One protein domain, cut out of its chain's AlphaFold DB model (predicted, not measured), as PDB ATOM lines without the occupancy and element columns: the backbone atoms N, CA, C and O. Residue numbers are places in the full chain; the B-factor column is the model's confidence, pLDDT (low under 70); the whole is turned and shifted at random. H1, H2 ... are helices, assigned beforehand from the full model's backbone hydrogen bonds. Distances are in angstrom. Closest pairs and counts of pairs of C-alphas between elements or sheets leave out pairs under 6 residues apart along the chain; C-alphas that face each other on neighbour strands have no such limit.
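Overview. This is residues 7 to 86 of the 92 residues of an uncharacterized protein of Nitrosopumilales archaeon (UniProt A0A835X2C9). The longest helix, H3, and H2 form a helical hairpin at one end of a flat, loose model; H1 turns off from H2 at a corner, and H4 lies at the other end, touching no helix. A long stretch with no named element, residues 56 to 72, leads from H3 to H4, and residues 80 to 86 stick out free. The printed part has 80 residues with four named helices, H1, H2, H3 and H4 along the chain, and no named strand; the class is all helix. The radius of gyration of the C-alphas is 15.2 A, and the spans are 42 by 32 by 14 A.

Along the chain. H3, residues 40 to 55, is 23.1 A long and begins at C-alpha 40 (74.448, 86.828, 61.014). H2 is residues 27 to 35. H1, residues 16 to 25, begins at C-alpha 16 (87.255, 83.855, 82.945). H4, residues 73 to 84, is 16.3 A long and ends at C-alpha 84 (106.854, 108.199, 80.734).

Arrangement. H3 touches H2, and their closest C-alphas, those of Tyr 43 and Ser 35, are 6.5 A apart. This hairpin has a shallow tilt of 6 degrees, opposite ways. H1 and H2 touch only at the corner by their link, with the C-alphas of Trp 23 and Leu 30 closest at 4.6 A. Their tilt is steep, 55 degrees, opposite ways. H1 and H3 are apart, and H4 is apart from H1, H2 and H3. In H1, H2, H3 and H4 every O i to N i+4 pair is within hydrogen-bond range.

Size, cuts and confidence. The two C-alphas farthest apart, those of Gly 40 and Asn 85, are 46.0 A apart. The printed part has no cut. The links H1 to H2 and H2 to H3 are tight; H3 to H4 is a long link of 17 residues. The mean pLDDT of the printed part is 93.3, and no printed residue is under 70.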
ATOM      1  N   LEU A   7      92.884  96.035  83.161       97.50
ATOM      2  CA  LEU A   7      91.725  95.306  83.664       97.50
ATOM      3  C   LEU A   7      91.766  95.309  85.192       97.50
ATOM      4  O   LEU A   7      92.622  94.665  85.791       97.50
ATOM      5  N   THR A   8      90.849  96.043  85.817       97.19
ATOM      6  CA  THR A   8      90.770  96.138  87.284       97.19
ATOM      7  C   THR A   8      89.829  95.088  87.875       97.19
ATOM      8  O   THR A   8      89.024  94.496  87.154       97.19
ATOM      9  N   LYS A   9      89.887  94.911  89.204       97.44
ATOM     10  CA  LYS A   9      89.014  94.009  89.981       97.44
ATOM     11  C   LYS A   9      89.177  92.535  89.589       97.44
ATOM     12  O   LYS A   9      88.205  91.781  89.571       97.44
ATOM     13  N   THR A  10      90.396  92.117  89.251       97.56
ATOM     14  CA  THR A  10      90.685  90.733  88.832       97.56
ATOM     15  C   THR A  10      90.368  89.699  89.908       97.56
ATOM     16  O   THR A  10      90.038  88.564  89.576       97.56
ATOM     17  N   ASP A  11      90.355  90.119  91.173       96.94
ATOM     18  CA  ASP A  11      89.902  89.342  92.327       96.94
ATOM     19  C   ASP A  11      88.441  88.863  92.224       96.94
ATOM     20  O   ASP A  11      88.082  87.876  92.861       96.94
ATOM     21  N   LEU A  12      87.608  89.504  91.391       97.81
ATOM     22  CA  LEU A  12      86.194  89.149  91.206       97.81
ATOM     23  C   LEU A  12      85.908  88.344  89.926       97.81
ATOM     24  O   LEU A  12      84.802  87.833  89.767       97.81
ATOM     25  N   ILE A  13      86.857  88.257  88.989       96.25
ATOM     26  CA  ILE A  13      86.612  87.700  87.642       96.25
ATOM     27  C   ILE A  13      86.711  86.165  87.633       96.25
ATOM     28  O   ILE A  13      86.014  85.501  86.861       96.25
ATOM     29  N   GLY A  14      87.563  85.592  88.488       94.00
ATOM     30  CA  GLY A  14      87.770  84.145  88.572       94.00
ATOM     31  C   GLY A  14      88.341  83.544  87.282       94.00
ATOM     32  O   GLY A  14      89.192  84.138  86.621       94.00
ATOM     33  N   GLU A  15      87.870  82.353  86.908       94.62
ATOM     34  CA  GLU A  15      88.439  81.545  85.814       94.62
ATOM     35  C   GLU A  15      88.395  82.233  84.440       94.62
ATOM     36  O   GLU A  15      89.305  82.051  83.627       94.62
ATOM     37  N   LYS A  16      87.398  83.101  84.203       95.75
ATOM     38  CA  LYS A  16      87.255  83.855  82.945       95.75
ATOM     39  C   LYS A  16      88.403  84.828  82.682       95.75
ATOM     40  O   LYS A  16      88.589  85.251  81.543       95.75
ATOM     41  N   LEU A  17      89.188  85.183  83.703       97.06
ATOM     42  CA  LEU A  17      90.319  86.099  83.556       97.06
ATOM     43  C   LEU A  17      91.304  85.599  82.493       97.06
ATOM     44  O   LEU A  17      91.786  86.382  81.678       97.06
ATOM     45  N   LYS A  18      91.556  84.287  82.460       96.00
ATOM     46  CA  LYS A  18      92.468  83.671  81.493       96.00
ATOM     47  C   LYS A  18      92.002  83.877  80.053       96.00
ATOM     48  O   LYS A  18      92.818  84.201  79.190       96.00
ATOM     49  N   ASP A  19      90.708  83.716  79.805       96.62
ATOM     50  CA  ASP A  19      90.131  83.881  78.472       96.62
ATOM     51  C   ASP A  19      90.157  85.348  78.045       96.62
ATOM     52  O   ASP A  19      90.615  85.650  76.947       96.62
ATOM     53  N   ILE A  20      89.808  86.275  78.947       96.50
ATOM     54  CA  ILE A  20      89.863  87.722  78.685       96.50
ATOM     55  C   ILE A  20      91.285  88.167  78.314       96.50
ATOM     56  O   ILE A  20      91.479  88.888  77.331       96.50
ATOM     57  N   LEU A  21      92.296  87.720  79.064       96.19
ATOM     58  CA  LEU A  21      93.693  88.052  78.769       96.19
ATOM     59  C   LEU A  21      94.144  87.463  77.425       96.19
ATOM     60  O   LEU A  21      94.824  88.141  76.649       96.19
ATOM     61  N   LYS A  22      93.709  86.242  77.099       95.56
ATOM     62  CA  LYS A  22      93.985  85.612  75.803       95.56
ATOM     63  C   LYS A  22      93.334  86.380  74.649       95.56
ATOM     64  O   LYS A  22      94.009  86.684  73.669       95.56
ATOM     65  N   TRP A  23      92.069  86.769  74.790       95.00
ATOM     66  CA  TRP A  23      91.353  87.581  73.803       95.00
ATOM     67  C   TRP A  23      92.021  88.934  73.563       95.00
ATOM     68  O   TRP A  23      92.102  89.383  72.423       95.00
ATOM     69  N   SER A  24      92.555  89.558  74.617       93.38
ATOM     70  CA  SER A  24      93.186  90.880  74.521       93.38
ATOM     71  C   SER A  24      94.494  90.914  73.720       93.38
ATOM     72  O   SER A  24      94.895  91.974  73.240       93.38
ATOM     73  N   THR A  25      95.160  89.765  73.578       91.44
ATOM     74  CA  THR A  25      96.452  89.628  72.883       91.44
ATOM     75  C   THR A  25      96.346  88.826  71.587       91.44
ATOM     76  O   THR A  25      97.268  88.838  70.776       91.44
ATOM     77  N   ASN A  26      95.227  88.132  71.365       91.44
ATOM     78  CA  ASN A  26      95.012  87.299  70.191       91.44
ATOM     79  C   ASN A  26      93.581  87.466  69.663       91.44
ATOM     80  O   ASN A  26      92.647  86.787  70.100       91.44
ATOM     81  N   LEU A  27      93.428  88.341  68.666       90.31
ATOM     82  CA  LEU A  27      92.127  88.660  68.077       90.31
ATOM     83  C   LEU A  27      91.462  87.459  67.394       90.31
ATOM     84  O   LEU A  27      90.241  87.382  67.413       90.31
ATOM     85  N   SER A  28      92.221  86.482  66.885       91.12
ATOM     86  CA  SER A  28      91.639  85.246  66.342       91.12
ATOM     87  C   SER A  28      90.951  84.415  67.427       91.12
ATOM     88  O   SER A  28      89.941  83.765  67.172       91.12
ATOM     89  N   THR A  29      91.464  84.441  68.661       94.25
ATOM     90  CA  THR A  29      90.816  83.738  69.781       94.25
ATOM     91  C   THR A  29      89.553  84.448  70.254       94.25
ATOM     92  O   THR A  29      88.606  83.774  70.658       94.25
ATOM     93  N   LEU A  30      89.524  85.781  70.166       94.38
ATOM     94  CA  LEU A  30      88.335  86.585  70.445       94.38
ATOM     95  C   LEU A  30      87.271  86.388  69.357       94.38
ATOM     96  O   LEU A  30      86.119  86.120  69.675       94.38
ATOM     97  N   GLU A  31      87.663  86.439  68.084       92.75
ATOM     98  CA  GLU A  31      86.786  86.162  66.940       92.75
ATOM     99  C   GLU A  31      86.148  84.772  67.041       92.75
ATOM    100  O   GLU A  31      84.936  84.635  66.872       92.75
ATOM    101  N   ASN A  32      86.936  83.752  67.403       94.38
ATOM    102  CA  ASN A  32      86.403  82.411  67.616       94.38
ATOM    103  C   ASN A  32      85.356  82.387  68.741       94.38
ATOM    104  O   ASN A  32      84.299  81.796  68.557       94.38
ATOM    105  N   ALA A  33      85.603  83.052  69.875       95.00
ATOM    106  CA  ALA A  33      84.627  83.123  70.966       95.00
ATOM    107  C   ALA A  33      83.324  83.816  70.527       95.00
ATOM    108  O   ALA A  33      82.241  83.298  70.777       95.00
ATOM    109  N   ILE A  34      83.428  84.923  69.785       94.50
ATOM    110  CA  ILE A  34      82.267  85.645  69.241       94.50
ATOM    111  C   ILE A  34      81.461  84.768  68.280       94.50
ATOM    112  O   ILE A  34      80.237  84.802  68.327       94.50
ATOM    113  N   SER A  35      82.114  83.944  67.451       94.00
ATOM    114  CA  SER A  35      81.415  83.035  66.526       94.00
ATOM    115  C   SER A  35      80.533  81.991  67.222       94.00
ATOM    116  O   SER A  35      79.656  81.414  66.586       94.00
ATOM    117  N   GLN A  36      80.771  81.732  68.513       95.19
ATOM    118  CA  GLN A  36      79.962  80.812  69.315       95.19
ATOM    119  C   GLN A  36      78.774  81.503  70.001       95.19
ATOM    120  O   GLN A  36      77.880  80.814  70.488       95.19
ATOM    121  N   GLU A  37      78.758  82.838  70.059       93.56
ATOM    122  CA  GLU A  37      77.747  83.618  70.789       93.56
ATOM    123  C   GLU A  37      76.885  84.508  69.885       93.56
ATOM    124  O   GLU A  37      75.763  84.852  70.254       93.56
ATOM    125  N   ALA A  38      77.387  84.886  68.708       93.31
ATOM    126  CA  ALA A  38      76.705  85.765  67.770       93.31
ATOM    127  C   ALA A  38      76.746  85.200  66.348       93.31
ATOM    128  O   ALA A  38      77.760  84.662  65.904       93.31
ATOM    129  N   ASP A  39      75.659  85.399  65.606       92.00
ATOM    130  CA  ASP A  39      75.517  84.999  64.211       92.00
ATOM    131  C   ASP A  39      75.125  86.187  63.309       92.00
ATOM    132  O   ASP A  39      75.070  87.350  63.730       92.00
ATOM    133  N   GLY A  40      74.966  85.897  62.015       93.81
ATOM    134  CA  GLY A  40      74.448  86.828  61.014       93.81
ATOM    135  C   GLY A  40      75.148  88.192  60.978       93.81
ATOM    136  O   GLY A  40      76.364  88.311  60.780       93.81
ATOM    137  N   GLU A  41      74.351  89.250  61.123       95.19
ATOM    138  CA  GLU A  41      74.808  90.638  61.027       95.19
ATOM    139  C   GLU A  41      75.713  91.038  62.196       95.19
ATOM    140  O   GLU A  41      76.711  91.731  61.987       95.19
ATOM    141  N   THR A  42      75.424  90.565  63.413       94.12
ATOM    142  CA  THR A  42      76.225  90.878  64.604       94.12
ATOM    143  C   THR A  42      77.628  90.297  64.485       94.12
ATOM    144  O   THR A  42      78.610  91.000  64.747       94.12
ATOM    145  N   TYR A  43      77.747  89.052  64.015       94.94
ATOM    146  CA  TYR A  43      79.042  88.445  63.719       94.94
ATOM    147  C   TYR A  43      79.805  89.235  62.645       94.94
ATOM    148  O   TYR A  43      80.975  89.586  62.818       94.94
ATOM    149  N   THR A  44      79.126  89.589  61.551       95.19
ATOM    150  CA  THR A  44      79.729  90.336  60.434       95.19
ATOM    151  C   THR A  44      80.238  91.713  60.870       95.19
ATOM    152  O   THR A  44      81.352  92.111  60.528       95.19
ATOM    153  N   LEU A  45      79.455  92.450  61.660       95.75
ATOM    154  CA  LEU A  45      79.871  93.746  62.188       95.75
ATOM    155  C   LEU A  45      81.082  93.601  63.115       95.75
ATOM    156  O   LEU A  45      82.070  94.324  62.969       95.75
ATOM    157  N   THR A  46      81.028  92.642  64.038       93.75
ATOM    158  CA  THR A  46      82.074  92.466  65.049       93.75
ATOM    159  C   THR A  46      83.401  92.043  64.418       93.75
ATOM    160  O   THR A  46      84.440  92.619  64.732       93.75
ATOM    161  N   THR A  47      83.384  91.114  63.460       92.62
ATOM    162  CA  THR A  47      84.593  90.691  62.728       92.62
ATOM    163  C   THR A  47      85.220  91.821  61.914       92.62
ATOM    164  O   THR A  47      86.446  91.953  61.872       92.62
ATOM    165  N   ASN A  48      84.408  92.701  61.320       94.50
ATOM    166  CA  ASN A  48      84.916  93.884  60.627       94.50
ATOM    167  C   ASN A  48      85.586  94.880  61.589       94.50
ATOM    168  O   ASN A  48      86.654  95.406  61.266       94.50
ATOM    169  N   ILE A  49      85.022  95.088  62.786       93.81
ATOM    170  CA  ILE A  49      85.647  95.902  63.840       93.81
ATOM    171  C   ILE A  49      86.977  95.274  64.280       93.81
ATOM    172  O   ILE A  49      87.995  95.966  64.302       93.81
ATOM    173  N   LEU A  50      87.003  93.966  64.564       92.62
ATOM    174  CA  LEU A  50      88.222  93.255  64.973       92.62
ATOM    175  C   LEU A  50      89.328  93.357  63.920       92.62
ATOM    176  O   LEU A  50      90.483  93.599  64.267       92.62
ATOM    177  N   ARG A  51      88.990  93.245  62.630       90.69
ATOM    178  CA  ARG A  51      89.955  93.436  61.539       90.69
ATOM    179  C   ARG A  51      90.541  94.848  61.546       90.69
ATOM    180  O   ARG A  51      91.753  94.995  61.402       90.69
ATOM    181  N   GLY A  52      89.706  95.870  61.747       92.75
ATOM    182  CA  GLY A  52      90.156  97.256  61.881       92.75
ATOM    183  C   GLY A  52      91.106  97.454  63.066       92.75
ATOM    184  O   GLY A  52      92.169  98.056  62.914       92.75
ATOM    185  N   LEU A  53      90.774  96.878  64.225       89.56
ATOM    186  CA  LEU A  53      91.623  96.917  65.420       89.56
ATOM    187  C   LEU A  53      92.964  96.201  65.208       89.56
ATOM    188  O   LEU A  53      93.998  96.687  65.669       89.56
ATOM    189  N   ASN A  54      92.960  95.077  64.487       86.62
ATOM    190  CA  ASN A  54      94.175  94.330  64.171       86.62
ATOM    191  C   ASN A  54      95.129  95.151  63.296       86.62
ATOM    192  O   ASN A  54      96.305  95.297  63.621       86.62
ATOM    193  N   LEU A  55      94.609  95.736  62.211       89.19
ATOM    194  CA  LEU A  55      95.393  96.574  61.298       89.19
ATOM    195  C   LEU A  55      95.933  97.836  61.987       89.19
ATOM    196  O   LEU A  55      97.004  98.315  61.631       89.19
ATOM    197  N   GLY A  56      95.209  98.355  62.983       87.50
ATOM    198  CA  GLY A  56      95.632  99.498  63.790       87.50
ATOM    199  C   GLY A  56      96.609  99.173  64.926       87.50
ATOM    200  O   GLY A  56      97.016 100.088  65.637       87.50
ATOM    201  N   GLY A  57      96.987  97.903  65.131       84.31
ATOM    202  CA  GLY A  57      97.936  97.513  66.180       84.31
ATOM    203  C   GLY A  57      97.388  97.650  67.607       84.31
ATOM    204  O   GLY A  57      98.151  97.892  68.544       84.31
ATOM    205  N   PHE A  58      96.070  97.510  67.788       82.56
ATOM    206  CA  PHE A  58      95.402  97.687  69.085       82.56
ATOM    207  C   PHE A  58      95.375  96.422  69.962       82.56
ATOM    208  O   PHE A  58      94.935  96.479  71.108       82.56
ATOM    209  N   ALA A  59      95.886  95.288  69.472       81.06
ATOM    210  CA  ALA A  59      95.984  94.028  70.217       81.06
ATOM    211  C   ALA A  59      97.195  93.996  71.177       81.06
ATOM    212  O   ALA A  59      98.013  93.081  71.140       81.06
ATOM    213  N   GLN A  60      97.341  95.024  72.017       83.50
ATOM    214  CA  GLN A  60      98.498  95.196  72.915       83.50
ATOM    215  C   GLN A  60      98.349  94.456  74.254       83.50
ATOM    216  O   GLN A  60      99.275  94.445  75.064       83.50
ATOM    217  N   GLY A  61      97.198  93.821  74.491       91.50
ATOM    218  CA  GLY A  61      96.884  93.160  75.751       91.50
ATOM    219  C   GLY A  61      96.352  94.095  76.837       91.50
ATOM    220  O   GLY A  61      96.207  95.306  76.652       91.50
ATOM    221  N   LEU A  62      96.035  93.493  77.982       95.56
ATOM    222  CA  LEU A  62      95.577  94.166  79.195       95.56
ATOM    223  C   LEU A  62      96.560  93.889  80.330       95.56
ATOM    224  O   LEU A  62      97.034  92.763  80.468       95.56
ATOM    225  N   ILE A  63      96.807  94.885  81.181       97.25
ATOM    226  CA  ILE A  63      97.462  94.667  82.476       97.25
ATOM    227  C   ILE A  63      96.376  94.279  83.491       97.25
ATOM    228  O   ILE A  63      95.556  95.135  83.838       97.25
ATOM    229  N   PRO A  64      96.320  93.017  83.958       97.69
ATOM    230  CA  PRO A  64      95.400  92.616  85.016       97.69
ATOM    231  C   PRO A  64      95.871  93.173  86.360       97.69
ATOM    232  O   PRO A  64      97.050  93.044  86.689       97.69
ATOM    233  N   LEU A  65      94.963  93.762  87.141       98.00
ATOM    234  CA  LEU A  65      95.248  94.160  88.517       98.00
ATOM    235  C   LEU A  65      94.037  94.095  89.450       98.00
ATOM    236  O   LEU A  65      92.877  94.243  89.048       98.00
ATOM    237  N   SER A  66      94.334  93.987  90.742       98.00
ATOM    238  CA  SER A  66      93.370  94.176  91.818       98.00
ATOM    239  C   SER A  66      93.875  95.230  92.792       98.00
ATOM    240  O   SER A  66      94.937  95.098  93.392       98.00
ATOM    241  N   ASN A  67      93.064  96.265  93.005       95.50
ATOM    242  CA  ASN A  67      93.335  97.255  94.045       95.50
ATOM    243  C   ASN A  67      93.062  96.709  95.461       95.50
ATOM    244  O   ASN A  67      93.494  97.307  96.438       95.50
ATOM    245  N   VAL A  68      92.323  95.598  95.581       97.56
ATOM    246  CA  VAL A  68      92.022  94.966  96.875       97.56
ATOM    247  C   VAL A  68      93.205  94.119  97.336       97.56
ATOM    248  O   VAL A  68      93.586  94.191  98.500       97.56
ATOM    249  N   THR A  69      93.798  93.335  96.432       97.06
ATOM    250  CA  THR A  69      94.914  92.432  96.768       97.06
ATOM    251  C   THR A  69      96.290  93.039  96.494       97.06
ATOM    252  O   THR A  69      97.291  92.532  96.994       97.06
ATOM    253  N   GLY A  70      96.364  94.108  95.695       96.50
ATOM    254  CA  GLY A  70      97.617  94.699  95.213       96.50
ATOM    255  C   GLY A  70      98.255  93.942  94.041       96.50
ATOM    256  O   GLY A  70      99.279  94.381  93.511       96.50
ATOM    257  N   GLU A  71      97.666  92.826  93.602       97.62
ATOM    258  CA  GLU A  71      98.149  92.057  92.457       97.62
ATOM    259  C   GLU A  71      98.177  92.919  91.186       97.62
ATOM    260  O   GLU A  71      97.266  93.708  90.933       97.62
ATOM    261  N   GLY A  72      99.234  92.781  90.381       96.69
ATOM    262  CA  GLY A  72      99.368  93.479  89.097       96.69
ATOM    263  C   GLY A  72      99.807  94.945  89.176       96.69
ATOM    264  O   GLY A  72     100.176  95.519  88.149       96.69
ATOM    265  N   MET A  73      99.866  95.548  90.369       97.12
ATOM    266  CA  MET A  73     100.261  96.956  90.537       97.12
ATOM    267  C   MET A  73     101.709  97.237  90.104       97.12
ATOM    268  O   MET A  73     101.969  98.262  89.478       97.12
ATOM    269  N   VAL A  74     102.642  96.309  90.355       96.75
ATOM    270  CA  VAL A  74     104.044  96.425  89.899       96.75
ATOM    271  C   VAL A  74     104.141  96.396  88.367       96.75
ATOM    272  O   VAL A  74     104.918  97.146  87.776       96.75
ATOM    273  N   ASN A  75     103.311  95.585  87.701       96.00
ATOM    274  CA  ASN A  75     103.266  95.533  86.238       96.00
ATOM    275  C   ASN A  75     102.761  96.860  85.658       96.00
ATOM    276  O   ASN A  75     103.337  97.369  84.697       96.00
ATOM    277  N   LEU A  76     101.726  97.448  86.272       95.88
ATOM    278  CA  LEU A  76     101.221  98.765  85.886       95.88
ATOM    279  C   LEU A  76     102.277  99.857  86.095       95.88
ATOM    280  O   LEU A  76     102.514 100.650  85.187       95.88
ATOM    281  N   GLN A  77     102.936  99.880  87.254       94.81
ATOM    282  CA  GLN A  77     104.008 100.835  87.539       94.81
ATOM    283  C   GLN A  77     105.140 100.718  86.509       94.81
ATOM    284  O   GLN A  77     105.550 101.724  85.940       94.81
ATOM    285  N   THR A  78     105.574  99.498  86.189       93.81
ATOM    286  CA  THR A  78     106.602  99.251  85.166       93.81
ATOM    287  C   THR A  78     106.175  99.775  83.792       93.81
ATOM    288  O   THR A  78     106.961 100.424  83.099       93.81
ATOM    289  N   ALA A  79     104.926  99.524  83.385       93.31
ATOM    290  CA  ALA A  79     104.397 100.008  82.112       93.31
ATOM    291  C   ALA A  79     104.322 101.542  82.058       93.31
ATOM    292  O   ALA A  79     104.672 102.137  81.037       93.31
ATOM    293  N   LEU A  80     103.921 102.186  83.159       93.12
ATOM    294  CA  LEU A  80     103.903 103.643  83.293       93.12
ATOM    295  C   LEU A  80     105.312 104.230  83.221       93.12
ATOM    296  O   LEU A  80     105.529 105.147  82.437       93.12
ATOM    297  N   SER A  81     106.277 103.678  83.960       92.19
ATOM    298  CA  SER A  81     107.671 104.135  83.924       92.19
ATOM    299  C   SER A  81     108.258 104.053  82.515       92.19
ATOM    300  O   SER A  81     108.798 105.039  82.028       92.19
ATOM    301  N   ARG A  82     108.066 102.929  81.808       89.12
ATOM    302  CA  ARG A  82     108.502 102.788  80.404       89.12
ATOM    303  C   ARG A  82     107.839 103.807  79.484       89.12
ATOM    304  O   ARG A  82     108.479 104.339  78.587       89.12
ATOM    305  N   THR A  83     106.556 104.068  79.706       88.94
ATOM    306  CA  THR A  83     105.773 104.998  78.892       88.94
ATOM    307  C   THR A  83     106.206 106.449  79.101       88.94
ATOM    308  O   THR A  83     106.294 107.206  78.138       88.94
ATOM    309  N   ILE A  84     106.465 106.838  80.352       86.50
ATOM    310  CA  ILE A  84     106.854 108.199  80.734       86.50
ATOM    311  C   ILE A  84     108.305 108.477  80.336       86.50
ATOM    312  O   ILE A  84     108.581 109.528  79.765       86.50
ATOM    313  N   ASN A  85     109.207 107.523  80.567       81.25
ATOM    314  CA  ASN A  85     110.632 107.685  80.279       81.25
ATOM    315  C   ASN A  85     110.990 107.376  78.815       81.25
ATOM    316  O   ASN A  85     112.164 107.267  78.490       81.25
ATOM    317  N   LEU A  86     110.001 107.152  77.938       72.56
ATOM    318  CA  LEU A  86     110.198 106.695  76.550       72.56
ATOM    319  C   LEU A  86     111.076 105.429  76.415       72.56
ATOM    320  O   LEU A  86     111.562 105.125  75.329       72.56
TER     321      LEU A  86